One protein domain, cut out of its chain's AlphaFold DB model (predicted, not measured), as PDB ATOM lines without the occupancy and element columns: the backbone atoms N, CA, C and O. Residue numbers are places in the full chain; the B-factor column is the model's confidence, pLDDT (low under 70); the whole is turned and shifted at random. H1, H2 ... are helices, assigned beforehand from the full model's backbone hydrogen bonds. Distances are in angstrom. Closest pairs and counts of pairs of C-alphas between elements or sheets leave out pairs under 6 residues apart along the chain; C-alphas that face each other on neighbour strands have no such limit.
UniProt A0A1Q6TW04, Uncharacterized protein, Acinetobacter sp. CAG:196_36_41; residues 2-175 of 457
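Overview. This is residues 2 to 175 of the 457 residues of an uncharacterized protein of Acinetobacter sp. CAG:196_36_41 (UniProt A0A1Q6TW04). A cluster of short helices, mostly crossed, with H5 between H1 and the near end of H3, gathers at one end of the long helix H3; the other end of H3, with the loop before it, reaches far from the cluster. H2 packs on H1 and H5, H6 and H7 meet H1, and H4 stands across the near end of H3. The printed part has 174 residues with seven named helices, H1 to H7 in order, and no named strand: all helix. It is compact, with a radius of gyration of the C-alphas of 17.8 A and spans of 55 by 39 by 31 A.

Arrangement. H1, residues 8 to 19, is the hub, touching four helices. Its residues 10 to 14 alone touch H2, residues 35 to 44, closest at the C-alphas of Ala 14 and Ile 35, 6.4 A. Its residues 9 to 13 alone touch H5, residues 119 to 130, closest at the C-alphas of Phe 9 and Ala 120, 5.3 A, at a steep tilt of 57 degrees, the same way. H1 and H6, residues 146 to 157, touch only at their ends, closest at the C-alphas of Thr 8 and Asn 157, 6.2 A. H1 and H7, residues 164 to 170, only just touch, with 3 pairs of C-alphas within 8 A, the closest Thr 8 and Arg 164, 6.4 A. H3, residues 68 to 94, touches H5 with residues 86 to 93 alone, closest at the C-alphas of Leu 93 and Lys 122, 5.9 A, at a shallow tilt of 14 degrees, opposite ways. H3 and H4, residues 109 to 116, only just touch, with 3 pairs, the closest C-alphas Leu 93 and Ile 115, 6.8 A. In H1 to H7 every O i to N i+4 pair is within hydrogen-bond range.

Along the chain. H1 begins at C-alpha 8 (35.575, -12.083, -22.143) and is 17.0 A long. H3 spans 38.1 A, from C-alpha 68 (74.532, 11.588, -15.351); H5 and H6 are 16.0 A each. H7 ends at C-alpha 170 (46.242, -12.759, -31.121).

Size, cuts and confidence. The C-alphas farthest apart, Lys 33 and Tyr 65, are 56.2 A apart. The printed part has no cut. The links H1 to H2, H2 to H3, H3 to H4 and H5 to H6 are long. Residues 64 to 66, 99 to 102 and 104 have pLDDT under 70.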
ATOM      1  N   PRO A   2      34.275 -24.107 -26.527       82.50
ATOM      2  CA  PRO A   2      33.818 -22.774 -26.137       82.50
ATOM      3  C   PRO A   2      34.283 -22.386 -24.728       82.50
ATOM      4  O   PRO A   2      34.348 -23.230 -23.836       82.50
ATOM      5  N   SER A   3      34.596 -21.106 -24.528       86.44
ATOM      6  CA  SER A   3      34.888 -20.533 -23.212       86.44
ATOM      7  C   SER A   3      33.658 -20.617 -22.303       86.44
ATOM      8  O   SER A   3      32.571 -20.205 -22.697       86.44
ATOM      9  N   MET A   4      33.829 -21.119 -21.079       93.25
ATOM     10  CA  MET A   4      32.737 -21.265 -20.099       93.25
ATOM     11  C   MET A   4      32.557 -20.035 -19.193       93.25
ATOM     12  O   MET A   4      31.663 -20.018 -18.355       93.25
ATOM     13  N   TYR A   5      33.418 -19.024 -19.329       95.19
ATOM     14  CA  TYR A   5      33.360 -17.783 -18.549       95.19
ATOM     15  C   TYR A   5      32.152 -16.933 -18.956       95.19
ATOM     16  O   TYR A   5      31.773 -16.932 -20.131       95.19
ATOM     17  N   ALA A   6      31.570 -16.165 -18.031       93.25
ATOM     18  CA  ALA A   6      30.381 -15.371 -18.347       93.25
ATOM     19  C   ALA A   6      30.702 -14.244 -19.342       93.25
ATOM     20  O   ALA A   6      29.926 -13.967 -20.254       93.25
ATOM     21  N   SER A   7      31.896 -13.656 -19.235       95.19
ATOM     22  CA  SER A   7      32.370 -12.610 -20.144       95.19
ATOM     23  C   SER A   7      33.801 -12.850 -20.619       95.19
ATOM     24  O   SER A   7      34.571 -13.611 -20.028       95.19
ATOM     25  N   THR A   8      34.183 -12.146 -21.685       96.62
ATOM     26  CA  THR A   8      35.575 -12.083 -22.143       96.62
ATOM     27  C   THR A   8      36.497 -11.488 -21.077       96.62
ATOM     28  O   THR A   8      37.630 -11.936 -20.930       96.62
ATOM     29  N   PHE A   9      36.017 -10.526 -20.285       97.56
ATOM     30  CA  PHE A   9      36.818  -9.899 -19.231       97.56
ATOM     31  C   PHE A   9      37.100 -10.853 -18.069       97.56
ATOM     32  O   PHE A   9      38.202 -10.835 -17.527       97.56
ATOM     33  N   GLU A  10      36.158 -11.727 -17.709       97.12
ATOM     34  CA  GLU A  10      36.407 -12.785 -16.723       97.12
ATOM     35  C   GLU A  10      37.389 -13.836 -17.249       97.12
ATOM     36  O   GLU A  10      38.303 -14.226 -16.526       97.12
ATOM     37  N   PHE A  11      37.254 -14.232 -18.520       96.69
ATOM     38  CA  PHE A  11      38.220 -15.114 -19.181       96.69
ATOM     39  C   PHE A  11      39.644 -14.532 -19.116       96.69
ATOM     40  O   PHE A  11      40.562 -15.191 -18.631       96.69
ATOM     41  N   LEU A  12      39.813 -13.266 -19.513       96.56
ATOM     42  CA  LEU A  12      41.100 -12.568 -19.451       96.56
ATOM     43  C   LEU A  12      41.606 -12.386 -18.009       96.56
ATOM     44  O   LEU A  12      42.811 -12.402 -17.765       96.56
ATOM     45  N   SER A  13      40.702 -12.219 -17.038       97.31
ATOM     46  CA  SER A  13      41.071 -12.082 -15.623       97.31
ATOM     47  C   SER A  13      41.678 -13.377 -15.090       97.31
ATOM     48  O   SER A  13      42.686 -13.333 -14.388       97.31
ATOM     49  N   ALA A  14      41.119 -14.531 -15.473       96.31
ATOM     50  CA  ALA A  14      41.678 -15.832 -15.119       96.31
ATOM     51  C   ALA A  14      43.083 -16.030 -15.709       96.31
ATOM     52  O   ALA A  14      43.979 -16.501 -15.007       96.31
ATOM     53  N   GLU A  15      43.316 -15.602 -16.956       94.19
ATOM     54  CA  GLU A  15      44.653 -15.629 -17.565       94.19
ATOM     55  C   GLU A  15      45.649 -14.723 -16.825       94.19
ATOM     56  O   GLU A  15      46.796 -15.115 -16.602       94.19
ATOM     57  N   ILE A  16      45.222 -13.522 -16.411       94.75
ATOM     58  CA  ILE A  16      46.054 -12.601 -15.621       94.75
ATOM     59  C   ILE A  16      46.420 -13.219 -14.273       94.75
ATOM     60  O   ILE A  16      47.593 -13.222 -13.912       94.75
ATOM     61  N   PHE A  17      45.452 -13.753 -13.536       95.88
ATOM     62  CA  PHE A  17      45.713 -14.352 -12.229       95.88
ATOM     63  C   PHE A  17      46.567 -15.618 -12.320       95.88
ATOM     64  O   PHE A  17      47.447 -15.812 -11.487       95.88
ATOM     65  N   GLY A  18      46.388 -16.433 -13.364       92.12
ATOM     66  CA  GLY A  18      47.206 -17.627 -13.584       92.12
ATOM     67  C   GLY A  18      48.687 -17.330 -13.842       92.12
ATOM     68  O   GLY A  18      49.541 -18.155 -13.522       92.12
ATOM     69  N   ARG A  19      49.014 -16.151 -14.393       90.75
ATOM     70  CA  ARG A  19      50.402 -15.753 -14.700       90.75
ATOM     71  C   ARG A  19      51.018 -14.793 -13.683       90.75
ATOM     72  O   ARG A  19      52.235 -14.786 -13.513       90.75
ATOM     73  N   ASP A  20      50.209 -13.958 -13.036       88.81
ATOM     74  CA  ASP A  20      50.683 -12.864 -12.195       88.81
ATOM     75  C   ASP A  20      50.468 -13.151 -10.708       88.81
ATOM     76  O   ASP A  20      49.431 -12.853 -10.111       88.81
ATOM     77  N   LYS A  21      51.527 -13.678 -10.089       86.69
ATOM     78  CA  LYS A  21      51.550 -14.044  -8.667       86.69
ATOM     79  C   LYS A  21      51.319 -12.863  -7.721       86.69
ATOM     80  O   LYS A  21      51.040 -13.095  -6.548       86.69
ATOM     81  N   ARG A  22      51.404 -11.609  -8.194       87.50
ATOM     82  CA  ARG A  22      51.138 -10.425  -7.360       87.50
ATOM     83  C   ARG A  22      49.727 -10.426  -6.789       87.50
ATOM     84  O   ARG A  22      49.547  -9.912  -5.695       87.50
ATOM     85  N   PHE A  23      48.761 -11.009  -7.499       89.62
ATOM     86  CA  PHE A  23      47.366 -11.065  -7.061       89.62
ATOM     87  C   PHE A  23      47.084 -12.156  -6.023       89.62
ATOM     88  O   PHE A  23      46.011 -12.141  -5.433       89.62
ATOM     89  N   GLN A  24      48.032 -13.072  -5.781       89.12
ATOM     90  CA  GLN A  24      47.915 -14.143  -4.779       89.12
ATOM     91  C   GLN A  24      46.623 -14.978  -4.913       89.12
ATOM     92  O   GLN A  24      46.081 -15.470  -3.928       89.12
ATOM     93  N   VAL A  25      46.124 -15.135  -6.142       89.88
ATOM     94  CA  VAL A  25      44.930 -15.928  -6.439       89.88
ATOM     95  C   VAL A  25      45.337 -17.383  -6.644       89.88
ATOM     96  O   VAL A  25      46.181 -17.689  -7.486       89.88
ATOM     97  N   ASP A  26      44.726 -18.276  -5.870       87.94
ATOM     98  CA  ASP A  26      44.944 -19.716  -5.982       87.94
ATOM     99  C   ASP A  26      44.368 -20.287  -7.292       87.94
ATOM    100  O   ASP A  26      43.327 -19.842  -7.784       87.94
ATOM    101  N   GLY A  27      45.021 -21.318  -7.839       87.06
ATOM    102  CA  GLY A  27      44.616 -21.969  -9.089       87.06
ATOM    103  C   GLY A  27      43.177 -22.506  -9.080       87.06
ATOM    104  O   GLY A  27      42.502 -22.479 -10.110       87.06
ATOM    105  N   SER A  28      42.663 -22.929  -7.921       87.62
ATOM    106  CA  SER A  28      41.279 -23.402  -7.751       87.62
ATOM    107  C   SER A  28      40.223 -22.312  -7.986       87.62
ATOM    108  O   SER A  28      39.061 -22.612  -8.294       87.62
ATOM    109  N   LEU A  29      40.616 -21.039  -7.900       88.50
ATOM    110  CA  LEU A  29      39.738 -19.894  -8.121       88.50
ATOM    111  C   LEU A  29      39.719 -19.412  -9.577       88.50
ATOM    112  O   LEU A  29      38.919 -18.544  -9.915       88.50
ATOM    113  N   LEU A  30      40.549 -19.987 -10.452       93.25
ATOM    114  CA  LEU A  30      40.642 -19.566 -11.854       93.25
ATOM    115  C   LEU A  30      39.515 -20.116 -12.731       93.25
ATOM    116  O   LEU A  30      39.363 -19.677 -13.862       93.25
ATOM    117  N   SER A  31      38.716 -21.069 -12.243       94.62
ATOM    118  CA  SER A  31      37.611 -21.632 -13.024       94.62
ATOM    119  C   SER A  31      36.507 -20.603 -13.299       94.62
ATOM    120  O   SER A  31      36.273 -19.692 -12.506       94.62
ATOM    121  N   ALA A  32      35.741 -20.812 -14.374       93.31
ATOM    122  CA  ALA A  32      34.600 -19.962 -14.728       93.31
ATOM    123  C   ALA A  32      33.562 -19.802 -13.598       93.31
ATOM    124  O   ALA A  32      32.885 -18.784 -13.533       93.31
ATOM    125  N   LYS A  33      33.455 -20.782 -12.689       93.81
ATOM    126  CA  LYS A  33      32.548 -20.724 -11.534       93.81
ATOM    127  C   LYS A  33      33.070 -19.825 -10.406       93.81
ATOM    128  O   LYS A  33      32.271 -19.252  -9.671       93.81
ATOM    129  N   ASN A  34      34.390 -19.721 -10.251       95.62
ATOM    130  CA  ASN A  34      35.022 -19.111  -9.078       95.62
ATOM    131  C   ASN A  34      35.707 -17.769  -9.380       95.62
ATOM    132  O   ASN A  34      35.963 -16.998  -8.455       95.62
ATOM    133  N   ILE A  35      35.971 -17.458 -10.653       97.00
ATOM    134  CA  ILE A  35      36.755 -16.284 -11.046       97.00
ATOM    135  C   ILE A  35      36.160 -14.968 -10.539       97.00
ATOM    136  O   ILE A  35      36.896 -14.098 -10.079       97.00
ATOM    137  N   SER A  36      34.833 -14.822 -10.528       95.19
ATOM    138  CA  SER A  36      34.183 -13.602 -10.043       95.19
ATOM    139  C   SER A  36      34.446 -13.378  -8.546       95.19
ATOM    140  O   SER A  36      34.528 -12.231  -8.102       95.19
ATOM    141  N   ALA A  37      34.623 -14.450  -7.760       94.69
ATOM    142  CA  ALA A  37      35.005 -14.360  -6.351       94.69
ATOM    143  C   ALA A  37      36.469 -13.922  -6.189       94.69
ATOM    144  O   ALA A  37      36.736 -13.022  -5.393       94.69
ATOM    145  N   ALA A  38      37.389 -14.468  -6.993       95.94
ATOM    146  CA  ALA A  38      38.786 -14.021  -7.014       95.94
ATOM    147  C   ALA A  38      38.910 -12.540  -7.396       95.94
ATOM    148  O   ALA A  38      39.626 -11.786  -6.741       95.94
ATOM    149  N   ILE A  39      38.162 -12.097  -8.411       97.00
ATOM    150  CA  ILE A  39      38.122 -10.687  -8.813       97.00
ATOM    151  C   ILE A  39      37.655  -9.826  -7.631       97.00
ATOM    152  O   ILE A  39      38.321  -8.860  -7.275       97.00
ATOM    153  N   LYS A  40      36.549 -10.175  -6.965       95.44
ATOM    154  CA  LYS A  40      36.081  -9.426  -5.783       95.44
ATOM    155  C   LYS A  40      37.139  -9.373  -4.676       95.44
ATOM    156  O   LYS A  40      37.373  -8.305  -4.119       95.44
ATOM    157  N   GLN A  41      37.807 -10.492  -4.398       94.56
ATOM    158  CA  GLN A  41      38.854 -10.586  -3.381       94.56
ATOM    159  C   GLN A  41      40.004  -9.601  -3.645       94.56
ATOM    160  O   GLN A  41      40.374  -8.847  -2.746       94.56
ATOM    161  N   VAL A  42      40.531  -9.537  -4.874       95.38
ATOM    162  CA  VAL A  42      41.661  -8.642  -5.185       95.38
ATOM    163  C   VAL A  42      41.286  -7.158  -5.132       95.38
ATOM    164  O   VAL A  42      42.132  -6.328  -4.793       95.38
ATOM    165  N   PHE A  43      40.031  -6.800  -5.426       94.50
ATOM    166  CA  PHE A  43      39.542  -5.428  -5.250       94.50
ATOM    167  C   PHE A  43      39.365  -5.083  -3.770       94.50
ATOM    168  O   PHE A  43      39.810  -4.018  -3.348       94.50
ATOM    169  N   ASN A  44      38.804  -5.994  -2.970       93.19
ATOM    170  CA  ASN A  44      38.633  -5.799  -1.528       93.19
ATOM    171  C   ASN A  44      39.976  -5.627  -0.801       93.19
ATOM    172  O   ASN A  44      40.075  -4.838   0.133       93.19
ATOM    173  N   PHE A  45      41.022  -6.318  -1.256       91.94
ATOM    174  CA  PHE A  45      42.383  -6.157  -0.737       91.94
ATOM    175  C   PHE A  45      43.174  -5.015  -1.389       91.94
ATOM    176  O   PHE A  45      44.367  -4.876  -1.131       91.94
ATOM    177  N   ASN A  46      42.536  -4.193  -2.231       90.00
ATOM    178  CA  ASN A  46      43.159  -3.063  -2.923       90.00
ATOM    179  C   ASN A  46      44.426  -3.446  -3.724       90.00
ATOM    180  O   ASN A  46      45.386  -2.683  -3.827       90.00
ATOM    181  N   MET A  47      44.435  -4.649  -4.305       90.88
ATOM    182  CA  MET A  47      45.589  -5.192  -5.034       90.88
ATOM    183  C   MET A  47      45.619  -4.756  -6.504       90.88
ATOM    184  O   MET A  47      46.632  -4.917  -7.180       90.88
ATOM    185  N   VAL A  48      44.510  -4.207  -7.012       92.50
ATOM    186  CA  VAL A  48      44.384  -3.789  -8.413       92.50
ATOM    187  C   VAL A  48      45.071  -2.444  -8.634       92.50
ATOM    188  O   VAL A  48      46.075  -2.385  -9.338       92.50
ATOM    189  N   PHE A  49      44.609  -1.372  -7.984       90.75
ATOM    190  CA  PHE A  49      45.100  -0.001  -8.197       90.75
ATOM    191  C   PHE A  49      46.330   0.369  -7.352       90.75
ATOM    192  O   PHE A  49      46.437   1.497  -6.848       90.75
ATOM    193  N   GLY A  50      47.256  -0.580  -7.196       83.31
ATOM    194  CA  GLY A  50      48.519  -0.381  -6.488       83.31
ATOM    195  C   GLY A  50      49.444   0.647  -7.160       83.31
ATOM    196  O   GLY A  50      49.191   1.075  -8.292       83.31
ATOM    197  N   PRO A  51      50.531   1.055  -6.481       84.38
ATOM    198  CA  PRO A  51      51.508   1.974  -7.053       84.38
ATOM    199  C   PRO A  51      52.133   1.386  -8.323       84.38
ATOM    200  O   PRO A  51      52.372   0.179  -8.430       84.38
ATOM    201  N   PHE A  52      52.418   2.248  -9.295       88.69
ATOM    202  CA  PHE A  52      53.117   1.851 -10.512       88.69
ATOM    203  C   PHE A  52      54.631   1.830 -10.301       88.69
ATOM    204  O   PHE A  52      55.177   2.497  -9.418       88.69
ATOM    205  N   LYS A  53      55.331   1.073 -11.146       92.00
ATOM    206  CA  LYS A  53      56.791   0.991 -11.099       92.00
ATOM    207  C   LYS A  53      57.425   2.267 -11.654       92.00
ATOM    208  O   LYS A  53      57.235   2.615 -12.821       92.00
ATOM    209  N   LYS A  54      58.230   2.944 -10.838       94.31
ATOM    210  CA  LYS A  54      59.067   4.056 -11.304       94.31
ATOM    211  C   LYS A  54      60.247   3.518 -12.110       94.31
ATOM    212  O   LYS A  54      60.812   2.486 -11.764       94.31
ATOM    213  N   SER A  55      60.601   4.208 -13.189       93.81
ATOM    214  CA  SER A  55      61.844   3.971 -13.920       93.81
ATOM    215  C   SER A  55      63.016   4.380 -13.036       93.81
ATOM    216  O   SER A  55      62.930   5.407 -12.361       93.81
ATOM    217  N   MET A  56      64.098   3.607 -13.056       93.88
ATOM    218  CA  MET A  56      65.293   3.872 -12.254       93.88
ATOM    219  C   MET A  56      66.511   4.072 -13.150       93.88
ATOM    220  O   MET A  56      66.718   3.321 -14.102       93.88
ATOM    221  N   VAL A  57      67.285   5.123 -12.870       91.81
ATOM    222  CA  VAL A  57      68.388   5.599 -13.722       91.81
ATOM    223  C   VAL A  57      69.435   4.509 -13.955       91.81
ATOM    224  O   VAL A  57      69.867   4.314 -15.087       91.81
ATOM    225  N   ASP A  58      69.781   3.775 -12.903       91.38
ATOM    226  CA  ASP A  58      70.751   2.677 -12.862       91.38
ATOM    227  C   ASP A  58      70.289   1.418 -13.614       91.38
ATOM    228  O   ASP A  58      71.114   0.634 -14.081       91.38
ATOM    229  N   LYS A  59      68.974   1.229 -13.781       93.50
ATOM    230  CA  LYS A  59      68.403   0.083 -14.507       93.50
ATOM    231  C   LYS A  59      68.182   0.337 -15.996       93.50
ATOM    232  O   LYS A  59      67.870  -0.603 -16.731       93.50
ATOM    233  N   ILE A  60      68.319   1.581 -16.457       89.12
ATOM    234  CA  ILE A  60      68.235   1.925 -17.877       89.12
ATOM    235  C   ILE A  60      69.599   1.752 -18.538       89.12
ATOM    236  O   ILE A  60      70.623   2.219 -18.046       89.12
ATOM    237  N   LYS A  61      69.606   1.119 -19.713       83.69
ATOM    238  CA  LYS A  61      70.779   1.120 -20.588       83.69
ATOM    239  C   LYS A  61      70.918   2.497 -21.231       83.69
ATOM    240  O   LYS A  61      70.120   2.866 -22.093       83.69
ATOM    241  N   TRP A  62      71.932   3.239 -20.811       76.75
ATOM    242  CA  TRP A  62      72.289   4.530 -21.387       76.75
ATOM    243  C   TRP A  62      73.421   4.384 -22.384       76.75
ATOM    244  O   TRP A  62      74.289   3.522 -22.240       76.75
ATOM    245  N   LYS A  63      73.455   5.285 -23.362       71.31
ATOM    246  CA  LYS A  63      74.671   5.483 -24.142       71.31
ATOM    247  C   LYS A  63      75.734   6.076 -23.213       71.31
ATOM    248  O   LYS A  63      75.436   6.989 -22.440       71.31
ATOM    249  N   SER A  64      76.951   5.539 -23.270       63.44
ATOM    250  CA  SER A  64      78.041   5.843 -22.326       63.44
ATOM    251  C   SER A  64      78.355   7.336 -22.218       63.44
ATOM    252  O   SER A  64      78.715   7.805 -21.142       63.44
ATOM    253  N   TYR A  65      78.154   8.075 -23.306       61.22
ATOM    254  CA  TYR A  65      78.439   9.501 -23.427       61.22
ATOM    255  C   TYR A  65      77.358  10.435 -22.856       61.22
ATOM    256  O   TYR A  65      77.587  11.636 -22.785       61.22
ATOM    257  N   ILE A  66      76.180   9.935 -22.458       69.44
ATOM    258  CA  ILE A  66      75.121  10.794 -21.898       69.44
ATOM    259  C   ILE A  66      75.504  11.177 -20.455       69.44
ATOM    260  O   ILE A  66      75.698  10.254 -19.660       69.44
ATOM    261  N   PRO A  67      75.591  12.467 -20.081       77.56
ATOM    262  CA  PRO A  67      75.918  12.899 -18.715       77.56
ATOM    263  C   PRO A  67      74.903  12.435 -17.655       77.56
ATOM    264  O   PRO A  67      73.720  12.291 -17.953       77.56
ATOM    265  N   GLN A  68      75.355  12.178 -16.422       84.75
ATOM    266  CA  GLN A  68      74.532  11.588 -15.351       84.75
ATOM    267  C   GLN A  68      73.332  12.463 -14.952       84.75
ATOM    268  O   GLN A  68      72.227  11.951 -14.794       84.75
ATOM    269  N   ASP A  69      73.527  13.772 -14.862       87.50
ATOM    270  CA  ASP A  69      72.486  14.769 -14.600       87.50
ATOM    271  C   ASP A  69      71.389  14.751 -15.679       87.50
ATOM    272  O   ASP A  69      70.198  14.770 -15.368       87.50
ATOM    273  N   ILE A  70      71.769  14.600 -16.953       84.19
ATOM    274  CA  ILE A  70      70.819  14.456 -18.065       84.19
ATOM    275  C   ILE A  70      70.036  13.142 -17.964       84.19
ATOM    276  O   ILE A  70      68.830  13.114 -18.244       84.19
ATOM    277  N   ARG A  71      70.691  12.048 -17.548       86.75
ATOM    278  CA  ARG A  71      70.023  10.755 -17.313       86.75
ATOM    279  C   ARG A  71      68.976  10.881 -16.210       86.75
ATOM    280  O   ARG A  71      67.839  10.451 -16.399       86.75
ATOM    281  N   GLU A  72      69.342  11.494 -15.088       91.12
ATOM    282  CA  GLU A  72      68.462  11.725 -13.939       91.12
ATOM    283  C   GLU A  72      67.279  12.621 -14.301       91.12
ATOM    284  O   GLU A  72      66.130  12.234 -14.078       91.12
ATOM    285  N   TYR A  73      67.541  13.761 -14.944       89.31
ATOM    286  CA  TYR A  73      66.505  14.670 -15.429       89.31
ATOM    287  C   TYR A  73      65.493  13.949 -16.330       89.31
ATOM    288  O   TYR A  73      64.283  14.028 -16.107       89.31
ATOM    289  N   SER A  74      65.983  13.179 -17.306       86.94
ATOM    290  CA  SER A  74      65.129  12.437 -18.240       86.94
ATOM    291  C   SER A  74      64.253  11.403 -17.522       86.94
ATOM    292  O   SER A  74      63.075  11.248 -17.834       86.94
ATOM    293  N   ILE A  75      64.801  10.695 -16.529       91.56
ATOM    294  CA  ILE A  75      64.052   9.683 -15.768       91.56
ATOM    295  C   ILE A  75      63.006  10.314 -14.859       91.56
ATOM    296  O   ILE A  75      61.909   9.765 -14.729       91.56
ATOM    297  N   ASN A  76      63.305  11.475 -14.280       92.12
ATOM    298  CA  ASN A  76      62.326  12.237 -13.514       92.12
ATOM    299  C   ASN A  76      61.139  12.636 -14.399       92.12
ATOM    300  O   ASN A  76      60.004  12.328 -14.040       92.12
ATOM    301  N   LYS A  77      61.388  13.166 -15.605       90.88
ATOM    302  CA  LYS A  77      60.328  13.491 -16.578       90.88
ATOM    303  C   LYS A  77      59.495  12.287 -17.006       90.88
ATOM    304  O   LYS A  77      58.268  12.365 -17.027       90.88
ATOM    305  N   ILE A  78      60.123  11.139 -17.253       91.19
ATOM    306  CA  ILE A  78      59.395   9.894 -17.551       91.19
ATOM    307  C   ILE A  78      58.493   9.484 -16.378       91.19
ATOM    308  O   ILE A  78      57.357   9.057 -16.584       91.19
ATOM    309  N   ASN A  79      58.980   9.594 -15.141       94.38
ATOM    310  CA  ASN A  79      58.207   9.231 -13.955       94.38
ATOM    311  C   ASN A  79      57.063  10.218 -13.665       94.38
ATOM    312  O   ASN A  79      55.988   9.769 -13.263       94.38
ATOM    313  N   GLU A  80      57.259  11.516 -13.912       94.25
ATOM    314  CA  GLU A  80      56.202  12.539 -13.892       94.25
ATOM    315  C   GLU A  80      55.107  12.201 -14.914       94.25
ATOM    316  O   GLU A  80      53.935  12.083 -14.553       94.25
ATOM    317  N   ALA A  81      55.496  11.913 -16.160       91.50
ATOM    318  CA  ALA A  81      54.575  11.523 -17.227       91.50
ATOM    319  C   ALA A  81      53.786  10.244 -16.896       91.50
ATOM    320  O   ALA A  81      52.580  10.162 -17.132       91.50
ATOM    321  N   ARG A  82      54.449   9.229 -16.317       93.56
ATOM    322  CA  ARG A  82      53.787   8.002 -15.840       93.56
ATOM    323  C   ARG A  82      52.743   8.305 -14.776       93.56
ATOM    324  O   ARG A  82      51.645   7.756 -14.854       93.56
ATOM    325  N   ALA A  83      53.090   9.149 -13.803       93.81
ATOM    326  CA  ALA A  83      52.187   9.529 -12.726       93.81
ATOM    327  C   ALA A  83      50.940  10.212 -13.286       93.81
ATOM    328  O   ALA A  83      49.829   9.782 -12.992       93.81
ATOM    329  N   GLU A  84      51.125  11.216 -14.144       91.00
ATOM    330  CA  GLU A  84      50.016  11.933 -14.765       91.00
ATOM    331  C   GLU A  84      49.100  10.978 -15.545       91.00
ATOM    332  O   GLU A  84      47.886  10.944 -15.320       91.00
ATOM    333  N   ARG A  85      49.679  10.142 -16.418       91.12
ATOM    334  CA  ARG A  85      48.909   9.239 -17.279       91.12
ATOM    335  C   ARG A  85      48.135   8.201 -16.475       91.12
ATOM    336  O   ARG A  85      46.945   8.001 -16.709       91.12
ATOM    337  N   LEU A  86      48.798   7.537 -15.529       93.69
ATOM    338  CA  LEU A  86      48.178   6.473 -14.738       93.69
ATOM    339  C   LEU A  86      47.176   7.017 -13.729       93.69
ATOM    340  O   LEU A  86      46.188   6.336 -13.475       93.69
ATOM    341  N   ASN A  87      47.365   8.230 -13.206       92.19
ATOM    342  CA  ASN A  87      46.359   8.868 -12.360       92.19
ATOM    343  C   ASN A  87      45.081   9.171 -13.152       92.19
ATOM    344  O   ASN A  87      44.000   8.855 -12.668       92.19
ATOM    345  N   LYS A  88      45.184   9.674 -14.392       91.12
ATOM    346  CA  LYS A  88      44.010   9.864 -15.271       91.12
ATOM    347  C   LYS A  88      43.250   8.549 -15.493       91.12
ATOM    348  O   LYS A  88      42.040   8.496 -15.285       91.12
ATOM    349  N   TRP A  89      43.966   7.472 -15.833       94.31
ATOM    350  CA  TRP A  89      43.379   6.131 -15.968       94.31
ATOM    351  C   TRP A  89      42.737   5.628 -14.670       94.31
ATOM    352  O   TRP A  89      41.608   5.141 -14.685       94.31
ATOM    353  N   LYS A  90      43.449   5.740 -13.546       93.50
ATOM    354  CA  LYS A  90      42.999   5.266 -12.235       93.50
ATOM    355  C   LYS A  90      41.732   5.989 -11.788       93.50
ATOM    356  O   LYS A  90      40.775   5.319 -11.416       93.50
ATOM    357  N   ASN A  91      41.709   7.317 -11.890       91.44
ATOM    358  CA  ASN A  91      40.564   8.134 -11.496       91.44
ATOM    359  C   ASN A  91      39.309   7.733 -12.281       91.44
ATOM    360  O   ASN A  91      38.271   7.487 -11.673       91.44
ATOM    361  N   PHE A  92      39.422   7.559 -13.605       92.94
ATOM    362  CA  PHE A  92      38.293   7.100 -14.417       92.94
ATOM    363  C   PHE A  92      37.799   5.708 -14.017       92.94
ATOM    364  O   PHE A  92      36.602   5.478 -13.944       92.94
ATOM    365  N   LEU A  93      38.705   4.759 -13.773       94.12
ATOM    366  CA  LEU A  93      38.322   3.381 -13.455       94.12
ATOM    367  C   LEU A  93      37.738   3.231 -12.045       94.12
ATOM    368  O   LEU A  93      36.906   2.347 -11.822       94.12
ATOM    369  N   GLN A  94      38.180   4.049 -11.088       91.31
ATOM    370  CA  GLN A  94      37.654   4.032  -9.725       91.31
ATOM    371  C   GLN A  94      36.296   4.728  -9.643       91.31
ATOM    372  O   GLN A  94      35.359   4.124  -9.124       91.31
ATOM    373  N   GLU A  95      36.177   5.929 -10.211       88.00
ATOM    374  CA  GLU A  95      34.980   6.767 -10.103       88.00
ATOM    375  C   GLU A  95      34.584   7.370 -11.468       88.00
ATOM    376  O   GLU A  95      34.719   8.579 -11.682       88.00
ATOM    377  N   PRO A  96      34.066   6.557 -12.415       85.00
ATOM    378  CA  PRO A  96      33.764   7.026 -13.771       85.00
ATOM    379  C   PRO A  96      32.816   8.235 -13.807       85.00
ATOM    380  O   PRO A  96      33.027   9.162 -14.585       85.00
ATOM    381  N   GLY A  97      31.795   8.253 -12.939       73.69
ATOM    382  CA  GLY A  97      30.805   9.335 -12.861       73.69
ATOM    383  C   GLY A  97      31.306  10.620 -12.188       73.69
ATOM    384  O   GLY A  97      30.812  11.703 -12.504       73.69
ATOM    385  N   ALA A  98      32.306  10.521 -11.301       71.56
ATOM    386  CA  ALA A  98      32.920  11.671 -10.626       71.56
ATOM    387  C   ALA A  98      34.042  12.312 -11.456       71.56
ATOM    388  O   ALA A  98      34.514  13.399 -11.133       71.56
ATOM    389  N   ALA A  99      34.436  11.689 -12.569       66.38
ATOM    390  CA  ALA A  99      35.491  12.194 -13.437       66.38
ATOM    391  C   ALA A  99      35.081  13.407 -14.305       66.38
ATOM    392  O   ALA A  99      35.829  13.822 -15.194       66.38
ATOM    393  N   LYS A 100      33.907  14.007 -14.049       59.88
ATOM    394  CA  LYS A 100      33.464  15.253 -14.690       59.88
ATOM    395  C   LYS A 100      34.478  16.369 -14.409       59.88
ATOM    396  O   LYS A 100      34.734  16.706 -13.259       59.88
ATOM    397  N   GLY A 101      35.052  16.935 -15.472       60.72
ATOM    398  CA  GLY A 101      36.072  17.990 -15.393       60.72
ATOM    399  C   GLY A 101      37.520  17.499 -15.255       60.72
ATOM    400  O   GLY A 101      38.424  18.327 -15.242       60.72
ATOM    401  N   LEU A 102      37.768  16.182 -15.192       66.31
ATOM    402  CA  LEU A 102      39.128  15.612 -15.235       66.31
ATOM    403  C   LEU A 102      39.661  15.411 -16.665       66.31
ATOM    404  O   LEU A 102      40.842  15.100 -16.842       66.31
ATOM    405  N   PHE A 103      38.799  15.564 -17.671       71.00
ATOM    406  CA  PHE A 103      39.116  15.379 -19.085       71.00
ATOM    407  C   PHE A 103      38.680  16.593 -19.901       71.00
ATOM    408  O   PHE A 103      37.749  17.298 -19.518       71.00
ATOM    409  N   ASP A 104      39.324  16.779 -21.054       69.69
ATOM    410  CA  ASP A 104      38.995  17.842 -22.017       69.69
ATOM    411  C   ASP A 104      37.568  17.701 -22.585       69.69
ATOM    412  O   ASP A 104      36.979  18.666 -23.060       69.69
ATOM    413  N   GLU A 105      37.016  16.485 -22.546       75.12
ATOM    414  CA  GLU A 105      35.703  16.129 -23.084       75.12
ATOM    415  C   GLU A 105      34.742  15.718 -21.956       75.12
ATOM    416  O   GLU A 105      35.182  15.143 -20.951       75.12
ATOM    417  N   PRO A 106      33.421  15.944 -22.114       83.50
ATOM    418  CA  PRO A 106      32.417  15.407 -21.202       83.50
ATOM    419  C   PRO A 106      32.550  13.889 -21.021       83.50
ATOM    420  O   PRO A 106      32.976  13.166 -21.923       83.50
ATOM    421  N   VAL A 107      32.168  13.390 -19.846       86.31
ATOM    422  CA  VAL A 107      32.160  11.947 -19.565       86.31
ATOM    423  C   VAL A 107      31.135  11.243 -20.466       86.31
ATOM    424  O   VAL A 107      29.978  11.653 -20.514       86.31
ATOM    425  N   ASP A 108      31.549  10.175 -21.153       89.56
ATOM    426  CA  ASP A 108      30.652   9.278 -21.894       89.56
ATOM    427  C   ASP A 108      29.887   8.414 -20.883       89.56
ATOM    428  O   ASP A 108      30.440   7.489 -20.281       89.56
ATOM    429  N   GLU A 109      28.616   8.750 -20.663       90.00
ATOM    430  CA  GLU A 109      27.784   8.135 -19.622       90.00
ATOM    431  C   GLU A 109      27.558   6.632 -19.850       90.00
ATOM    432  O   GLU A 109      27.516   5.859 -18.892       90.00
ATOM    433  N   GLU A 110      27.483   6.187 -21.109       90.69
ATOM    434  CA  GLU A 110      27.319   4.769 -21.442       90.69
ATOM    435  C   GLU A 110      28.578   3.973 -21.071       90.69
ATOM    436  O   GLU A 110      28.498   2.897 -20.472       90.69
ATOM    437  N   LEU A 111      29.757   4.505 -21.406       93.19
ATOM    438  CA  LEU A 111      31.029   3.902 -21.024       93.19
ATOM    439  C   LEU A 111      31.216   3.906 -19.503       93.19
ATOM    440  O   LEU A 111      31.635   2.894 -18.936       93.19
ATOM    441  N   ALA A 112      30.895   5.024 -18.849       92.12
ATOM    442  CA  ALA A 112      30.982   5.164 -17.403       92.12
ATOM    443  C   ALA A 112      30.126   4.105 -16.694       92.12
ATOM    444  O   ALA A 112      30.649   3.364 -15.859       92.12
ATOM    445  N   ALA A 113      28.863   3.943 -17.104       91.06
ATOM    446  CA  ALA A 113      27.953   2.937 -16.560       91.06
ATOM    447  C   ALA A 113      28.455   1.496 -16.781       91.06
ATOM    448  O   ALA A 113      28.369   0.661 -15.877       91.06
ATOM    449  N   LYS A 114      29.035   1.194 -17.956       91.94
ATOM    450  CA  LYS A 114      29.640  -0.124 -18.242       91.94
ATOM    451  C   LYS A 114      30.821  -0.445 -17.324       91.94
ATOM    452  O   LYS A 114      31.043  -1.615 -17.010       91.94
ATOM    453  N   ILE A 115      31.595   0.562 -16.921       94.00
ATOM    454  CA  ILE A 115      32.781   0.383 -16.077       94.00
ATOM    455  C   ILE A 115      32.417   0.351 -14.598       94.00
ATOM    456  O   ILE A 115      32.966  -0.480 -13.878       94.00
ATOM    457  N   GLU A 116      31.507   1.214 -14.143       91.00
ATOM    458  CA  GLU A 116      31.229   1.487 -12.728       91.00
ATOM    459  C   GLU A 116      31.076   0.216 -11.882       91.00
ATOM    460  O   GLU A 116      31.748   0.077 -10.857       91.00
ATOM    461  N   ASN A 117      30.313  -0.759 -12.381       87.00
ATOM    462  CA  ASN A 117      30.007  -2.007 -11.678       87.00
ATOM    463  C   ASN A 117      30.724  -3.248 -12.243       87.00
ATOM    464  O   ASN A 117      30.398  -4.377 -11.874       87.00
ATOM    465  N   ASN A 118      31.712  -3.073 -13.128       94.81
ATOM    466  CA  ASN A 118      32.399  -4.179 -13.797       94.81
ATOM    467  C   ASN A 118      33.870  -4.293 -13.365       94.81
ATOM    468  O   ASN A 118      34.790  -3.824 -14.038       94.81
ATOM    469  N   ASN A 119      34.102  -4.969 -12.238       96.44
ATOM    470  CA  ASN A 119      35.452  -5.176 -11.701       96.44
ATOM    471  C   ASN A 119      36.361  -5.992 -12.634       96.44
ATOM    472  O   ASN A 119      37.563  -5.737 -12.677       96.44
ATOM    473  N   ALA A 120      35.807  -6.935 -13.406       97.12
ATOM    474  CA  ALA A 120      36.581  -7.681 -14.397       97.12
ATOM    475  C   ALA A 120      37.137  -6.725 -15.462       97.12
ATOM    476  O   ALA A 120      38.338  -6.701 -15.711       97.12
ATOM    477  N   LEU A 121      36.282  -5.866 -16.024       97.50
ATOM    478  CA  LEU A 121      36.696  -4.852 -16.990       97.50
ATOM    479  C   LEU A 121      37.712  -3.871 -16.387       97.50
ATOM    480  O   LEU A 121      38.761  -3.651 -16.990       97.50
ATOM    481  N   LYS A 122      37.459  -3.337 -15.181       97.31
ATOM    482  CA  LYS A 122      38.409  -2.454 -14.477       97.31
ATOM    483  C   LYS A 122      39.790  -3.102 -14.335       97.31
ATOM    484  O   LYS A 122      40.799  -2.450 -14.603       97.31
ATOM    485  N   LEU A 123      39.835  -4.384 -13.962       97.06
ATOM    486  CA  LEU A 123      41.075  -5.156 -13.854       97.06
ATOM    487  C   LEU A 123      41.787  -5.283 -15.205       97.06
ATOM    488  O   LEU A 123      42.990  -5.037 -15.266       97.06
ATOM    489  N   ILE A 124      41.067  -5.634 -16.278       97.38
ATOM    490  CA  ILE A 124      41.662  -5.776 -17.616       97.38
ATOM    491  C   ILE A 124      42.253  -4.452 -18.093       97.38
ATOM    492  O   ILE A 124      43.418  -4.427 -18.490       97.38
ATOM    493  N   VAL A 125      41.487  -3.359 -18.015       97.12
ATOM    494  CA  VAL A 125      41.938  -2.036 -18.469       97.12
ATOM    495  C   VAL A 125      43.160  -1.593 -17.672       97.12
ATOM    496  O   VAL A 125      44.182  -1.235 -18.259       97.12
ATOM    497  N   TRP A 126      43.099  -1.667 -16.340       96.19
ATOM    498  CA  TRP A 126      44.214  -1.259 -15.491       96.19
ATOM    499  C   TRP A 126      45.469  -2.103 -15.733       96.19
ATOM    500  O   TRP A 126      46.567  -1.566 -15.891       96.19
ATOM    501  N   ASN A 127      45.321  -3.428 -15.810       94.88
ATOM    502  CA  ASN A 127      46.445  -4.314 -16.081       94.88
ATOM    503  C   ASN A 127      47.058  -4.041 -17.463       94.88
ATOM    504  O   ASN A 127      48.282  -4.049 -17.596       94.88
ATOM    505  N   ALA A 128      46.235  -3.770 -18.478       94.88
ATOM    506  CA  ALA A 128      46.694  -3.443 -19.822       94.88
ATOM    507  C   ALA A 128      47.587  -2.192 -19.825       94.88
ATOM    508  O   ALA A 128      48.702  -2.247 -20.333       94.88
ATOM    509  N   VAL A 129      47.158  -1.093 -19.194       93.69
ATOM    510  CA  VAL A 129      47.905   0.180 -19.241       93.69
ATOM    511  C   VAL A 129      49.103   0.238 -18.284       93.69
ATOM    512  O   VAL A 129      50.043   0.991 -18.530       93.69
ATOM    513  N   ASN A 130      49.096  -0.554 -17.206       92.38
ATOM    514  CA  ASN A 130      50.133  -0.513 -16.169       92.38
ATOM    515  C   ASN A 130      51.217  -1.599 -16.337       92.38
ATOM    516  O   ASN A 130      52.362  -1.396 -15.941       92.38
ATOM    517  N   SER A 131      50.910  -2.759 -16.930       88.50
ATOM    518  CA  SER A 131      51.855  -3.895 -16.968       88.50
ATOM    519  C   SER A 131      53.091  -3.686 -17.856       88.50
ATOM    520  O   SER A 131      54.129  -4.313 -17.620       88.50
ATOM    521  N   GLU A 132      53.031  -2.786 -18.842       87.12
ATOM    522  CA  GLU A 132      54.190  -2.440 -19.677       87.12
ATOM    523  C   GLU A 132      55.217  -1.555 -18.957       87.12
ATOM    524  O   GLU A 132      56.355  -1.422 -19.420       87.12
ATOM    525  N   VAL A 133      54.836  -0.950 -17.831       91.31
ATOM    526  CA  VAL A 133      55.669  -0.037 -17.052       91.31
ATOM    527  C   VAL A 133      56.597  -0.841 -16.141       91.31
ATOM    528  O   VAL A 133      56.160  -1.552 -15.234       91.31
ATOM    529  N   LYS A 134      57.909  -0.728 -16.373       92.31
ATOM    530  CA  LYS A 134      58.943  -1.430 -15.599       92.31
ATOM    531  C   LYS A 134      59.988  -0.446 -15.082       92.31
ATOM    532  O   LYS A 134      60.090   0.691 -15.538       92.31
ATOM    533  N   GLU A 135      60.780  -0.907 -14.122       93.94
ATOM    534  CA  GLU A 135      61.878  -0.122 -13.544       93.94
ATOM    535  C   GLU A 135      63.038   0.073 -14.525       93.94
ATOM    536  O   GLU A 135      63.770   1.050 -14.434       93.94
ATOM    537  N   ASN A 136      63.191  -0.856 -15.472       91.94
ATOM    538  CA  ASN A 136      64.275  -0.906 -16.449       91.94
ATOM    539  C   ASN A 136      63.840  -0.480 -17.861       91.94
ATOM    540  O   ASN A 136      64.505  -0.819 -18.840       91.94
ATOM    541  N   ASN A 137      62.721   0.234 -17.995       90.00
ATOM    542  CA  ASN A 137      62.306   0.799 -19.274       90.00
ATOM    543  C   ASN A 137      61.846   2.247 -19.130       90.00
ATOM    544  O   ASN A 137      61.475   2.694 -18.052       90.00
ATOM    545  N   ARG A 138      61.832   2.959 -20.258       88.00
ATOM    546  CA  ARG A 138      61.402   4.361 -20.361       88.00
ATOM    547  C   ARG A 138      59.950   4.506 -20.830       88.00
ATOM    548  O   ARG A 138      59.539   5.573 -21.256       88.00
ATOM    549  N   HIS A 139      59.169   3.423 -20.797       90.06
ATOM    550  CA  HIS A 139      57.819   3.412 -21.361       90.06
ATOM    551  C   HIS A 139      56.891   4.356 -20.600       90.06
ATOM    552  O   HIS A 139      56.838   4.309 -19.369       90.06
ATOM    553  N   ILE A 140      56.128   5.156 -21.336       91.06
ATOM    554  CA  ILE A 140      55.034   5.973 -20.811       91.06
ATOM    555  C   ILE A 140      53.722   5.335 -21.293       91.06
ATOM    556  O   ILE A 140      53.634   4.990 -22.477       91.06
ATOM    557  N   PRO A 141      52.723   5.126 -20.415       92.44
ATOM    558  CA  PRO A 141      51.432   4.570 -20.808       92.44
ATOM    559  C   PRO A 141      50.733   5.384 -21.900       92.44
ATOM    560  O   PRO A 141      50.953   6.588 -22.052       92.44
ATOM    561  N   VAL A 142      49.865   4.713 -22.657       92.38
ATOM    562  CA  VAL A 142      49.010   5.354 -23.666       92.38
ATOM    563  C   VAL A 142      48.143   6.475 -23.065       92.38
ATOM    564  O   VAL A 142      47.698   6.348 -21.916       92.38
ATOM    565  N   PRO A 143      47.853   7.542 -23.836       92.38
ATOM    566  CA  PRO A 143      46.870   8.546 -23.440       92.38
ATOM    567  C   PRO A 143      45.507   7.908 -23.171       92.38
ATOM    568  O   PRO A 143      45.112   6.953 -23.842       92.38
ATOM    569  N   PHE A 144      44.784   8.453 -22.195       93.12
ATOM    570  CA  PHE A 144      43.387   8.113 -21.956       93.12
ATOM    571  C   PHE A 144      42.487   8.800 -22.997       93.12
ATOM    572  O   PHE A 144      42.645   9.990 -23.266       93.12
ATOM    573  N   ASN A 145      41.549   8.053 -23.574       93.69
ATOM    574  CA  ASN A 145      40.549   8.544 -24.515       93.69
ATOM    575  C   ASN A 145      39.280   7.687 -24.415       93.69
ATOM    576  O   ASN A 145      39.328   6.465 -24.587       93.69
ATOM    577  N   GLN A 146      38.143   8.333 -24.157       93.50
ATOM    578  CA  GLN A 146      36.877   7.647 -23.897       93.50
ATOM    579  C   GLN A 146      36.342   6.925 -25.140       93.50
ATOM    580  O   GLN A 146      35.958   5.762 -25.040       93.50
ATOM    581  N   LYS A 147      36.395   7.555 -26.322       94.38
ATOM    582  CA  LYS A 147      35.944   6.950 -27.588       94.38
ATOM    583  C   LYS A 147      36.710   5.662 -27.905       94.38
ATOM    584  O   LYS A 147      36.101   4.611 -28.092       94.38
ATOM    585  N   ALA A 148      38.043   5.713 -27.870       97.25
ATOM    586  CA  ALA A 148      38.887   4.543 -28.115       97.25
ATOM    587  C   ALA A 148      38.652   3.431 -27.078       97.25
ATOM    588  O   ALA A 148      38.635   2.246 -27.426       97.25
ATOM    589  N   LEU A 149      38.441   3.795 -25.807       97.19
ATOM    590  CA  LEU A 149      38.149   2.827 -24.753       97.19
ATOM    591  C   LEU A 149      36.792   2.158 -24.979       97.19
ATOM    592  O   LEU A 149      36.711   0.937 -24.907       97.19
ATOM    593  N   LYS A 150      35.752   2.929 -25.304       96.31
ATOM    594  CA  LYS A 150      34.405   2.421 -25.593       96.31
ATOM    595  C   LYS A 150      34.402   1.419 -26.738       96.31
ATOM    596  O   LYS A 150      33.867   0.325 -26.591       96.31
ATOM    597  N   GLU A 151      35.053   1.757 -27.845       97.50
ATOM    598  CA  GLU A 151      35.169   0.869 -29.005       97.50
ATOM    599  C   GLU A 151      35.947  -0.409 -28.668       97.50
ATOM    600  O   GLU A 151      35.558  -1.500 -29.078       97.50
ATOM    601  N   THR A 152      37.003  -0.295 -27.856       98.19
ATOM    602  CA  THR A 152      37.763  -1.458 -27.376       98.19
ATOM    603  C   THR A 152      36.915  -2.352 -26.476       98.19
ATOM    604  O   THR A 152      36.901  -3.569 -26.646       98.19
ATOM    605  N   VAL A 153      36.187  -1.762 -25.528       97.44
ATOM    606  CA  VAL A 153      35.297  -2.493 -24.621       97.44
ATOM    607  C   VAL A 153      34.226  -3.231 -25.413       97.44
ATOM    608  O   VAL A 153      34.033  -4.420 -25.170       97.44
ATOM    609  N   ASN A 154      33.587  -2.569 -26.380       96.50
ATOM    610  CA  ASN A 154      32.577  -3.190 -27.233       96.50
ATOM    611  C   ASN A 154      33.166  -4.363 -28.033       96.50
ATOM    612  O   ASN A 154      32.630  -5.463 -27.956       96.50
ATOM    613  N   TYR A 155      34.328  -4.188 -28.680       96.25
ATOM    614  CA  TYR A 155      34.988  -5.268 -29.425       96.25
ATOM    615  C   TYR A 155      35.189  -6.535 -28.579       96.25
ATOM    616  O   TYR A 155      34.805  -7.623 -29.001       96.25
ATOM    617  N   PHE A 156      35.752  -6.414 -27.370       96.62
ATOM    618  CA  PHE A 156      35.979  -7.581 -26.507       96.62
ATOM    619  C   PHE A 156      34.687  -8.130 -25.891       96.62
ATOM    620  O   PHE A 156      34.592  -9.338 -25.654       96.62
ATOM    621  N   ASN A 157      33.706  -7.271 -25.616       94.50
ATOM    622  CA  ASN A 157      32.409  -7.678 -25.083       94.50
ATOM    623  C   ASN A 157      31.620  -8.530 -26.090       94.50
ATOM    624  O   ASN A 157      30.990  -9.509 -25.693       94.50
ATOM    625  N   ASP A 158      31.730  -8.205 -27.377       95.12
ATOM    626  CA  ASP A 158      30.973  -8.846 -28.453       95.12
ATOM    627  C   ASP A 158      31.618 -10.158 -28.951       95.12
ATOM    628  O   ASP A 158      31.042 -10.873 -29.773       95.12
ATOM    629  N   LEU A 159      32.797 -10.532 -28.427       95.25
ATOM    630  CA  LEU A 159      33.443 -11.807 -28.748       95.25
ATOM    631  C   LEU A 159      32.610 -12.998 -28.258       95.25
ATOM    632  O   LEU A 159      32.438 -13.231 -27.052       95.25
ATOM    633  N   ALA A 160      32.176 -13.830 -29.207       94.06
ATOM    634  CA  ALA A 160      31.474 -15.064 -28.895       94.06
ATOM    635  C   ALA A 160      32.372 -16.016 -28.076       94.06
ATOM    636  O   ALA A 160      33.584 -16.087 -28.306       94.06
ATOM    637  N   PRO A 161      31.810 -16.824 -27.155       93.88
ATOM    638  CA  PRO A 161      32.601 -17.679 -26.267       93.88
ATOM    639  C   PRO A 161      33.589 -18.621 -26.969       93.88
ATOM    640  O   PRO A 161      34.652 -18.914 -26.425       93.88
ATOM    641  N   LYS A 162      33.262 -19.092 -28.178       94.00
ATOM    642  CA  LYS A 162      34.135 -19.952 -28.995       94.00
ATOM    643  C   LYS A 162      35.371 -19.233 -29.552       94.00
ATOM    644  O   LYS A 162      36.375 -19.893 -29.793       94.00
ATOM    645  N   ASP A 163      35.305 -17.912 -29.709       92.88
ATOM    646  CA  ASP A 163      36.332 -17.112 -30.385       92.88
ATOM    647  C   ASP A 163      37.305 -16.460 -29.395       92.88
ATOM    648  O   ASP A 163      38.438 -16.153 -29.760       92.88
ATOM    649  N   ARG A 164      36.905 -16.309 -28.121       92.19
ATOM    650  CA  ARG A 164      37.693 -15.639 -27.068       92.19
ATOM    651  C   ARG A 164      39.138 -16.129 -26.985       92.19
ATOM    652  O   ARG A 164      40.042 -15.307 -26.968       92.19
ATOM    653  N   GLN A 165      39.368 -17.443 -26.970       90.81
ATOM    654  CA  GLN A 165      40.721 -17.996 -26.831       90.81
ATOM    655  C   GLN A 165      41.636 -17.579 -27.992       90.81
ATOM    656  O   GLN A 165      42.769 -17.174 -27.764       90.81
ATOM    657  N   VAL A 166      41.144 -17.654 -29.232       90.75
ATOM    658  CA  VAL A 166      41.937 -17.321 -30.425       90.75
ATOM    659  C   VAL A 166      42.099 -15.807 -30.556       90.75
ATOM    660  O   VAL A 166      43.206 -15.322 -30.770       90.75
ATOM    661  N   ALA A 167      41.013 -15.046 -30.395       90.19
ATOM    662  CA  ALA A 167      41.029 -13.594 -30.535       90.19
ATOM    663  C   ALA A 167      41.919 -12.923 -29.476       90.19
ATOM    664  O   ALA A 167      42.779 -12.117 -29.828       90.19
ATOM    665  N   CYS A 168      41.770 -13.298 -28.201       91.06
ATOM    666  CA  CYS A 168      42.541 -12.721 -27.099       91.06
ATOM    667  C   CYS A 168      44.014 -13.156 -27.088       91.06
ATOM    668  O   CYS A 168      44.853 -12.421 -26.572       91.06
ATOM    669  N   ALA A 169      44.346 -14.317 -27.666       89.00
ATOM    670  CA  ALA A 169      45.737 -14.730 -27.852       89.00
ATOM    671  C   ALA A 169      46.442 -13.920 -28.954       89.00
ATOM    672  O   ALA A 169      47.648 -13.692 -28.872       89.00
ATOM    673  N   ASN A 170      45.696 -13.485 -29.975       89.06
ATOM    674  CA  ASN A 170      46.242 -12.759 -31.121       89.06
ATOM    675  C   ASN A 170      46.315 -11.244 -30.903       89.06
ATOM    676  O   ASN A 170      47.221 -10.600 -31.429       89.06
ATOM    677  N   ILE A 171      45.351 -10.665 -30.184       93.44
ATOM    678  CA  ILE A 171      45.240  -9.218 -29.987       93.44
ATOM    679  C   ILE A 171      44.990  -8.937 -28.509       93.44
ATOM    680  O   ILE A 171      43.944  -9.298 -27.966       93.44
ATOM    681  N   SER A 172      45.934  -8.251 -27.859       95.00
ATOM    682  CA  SER A 172      45.744  -7.824 -26.475       95.00
ATOM    683  C   SER A 172      44.805  -6.616 -26.381       95.00
ATOM    684  O   SER A 172      44.631  -5.853 -27.334       95.00
ATOM    685  N   PHE A 173      44.233  -6.396 -25.193       96.81
ATOM    686  CA  PHE A 173      43.407  -5.216 -24.928       96.81
ATOM    687  C   PHE A 173      44.159  -3.909 -25.226       96.81
ATOM    688  O   PHE A 173      43.596  -2.993 -25.821       96.81
ATOM    689  N   LEU A 174      45.442  -3.830 -24.845       96.06
ATOM    690  CA  LEU A 174      46.258  -2.638 -25.074       96.06
ATOM    691  C   LEU A 174      46.535  -2.411 -26.564       96.06
ATOM    692  O   LEU A 174      46.493  -1.264 -27.009       96.06
ATOM    693  N   ASP A 175      46.794  -3.475 -27.329       95.50
ATOM    694  CA  ASP A 175      47.053  -3.368 -28.769       95.50
ATOM    695  C   ASP A 175      45.825  -2.829 -29.498       95.50
ATOM    696  O   ASP A 175      45.932  -1.880 -30.276       95.50
TER     697      ASP A 175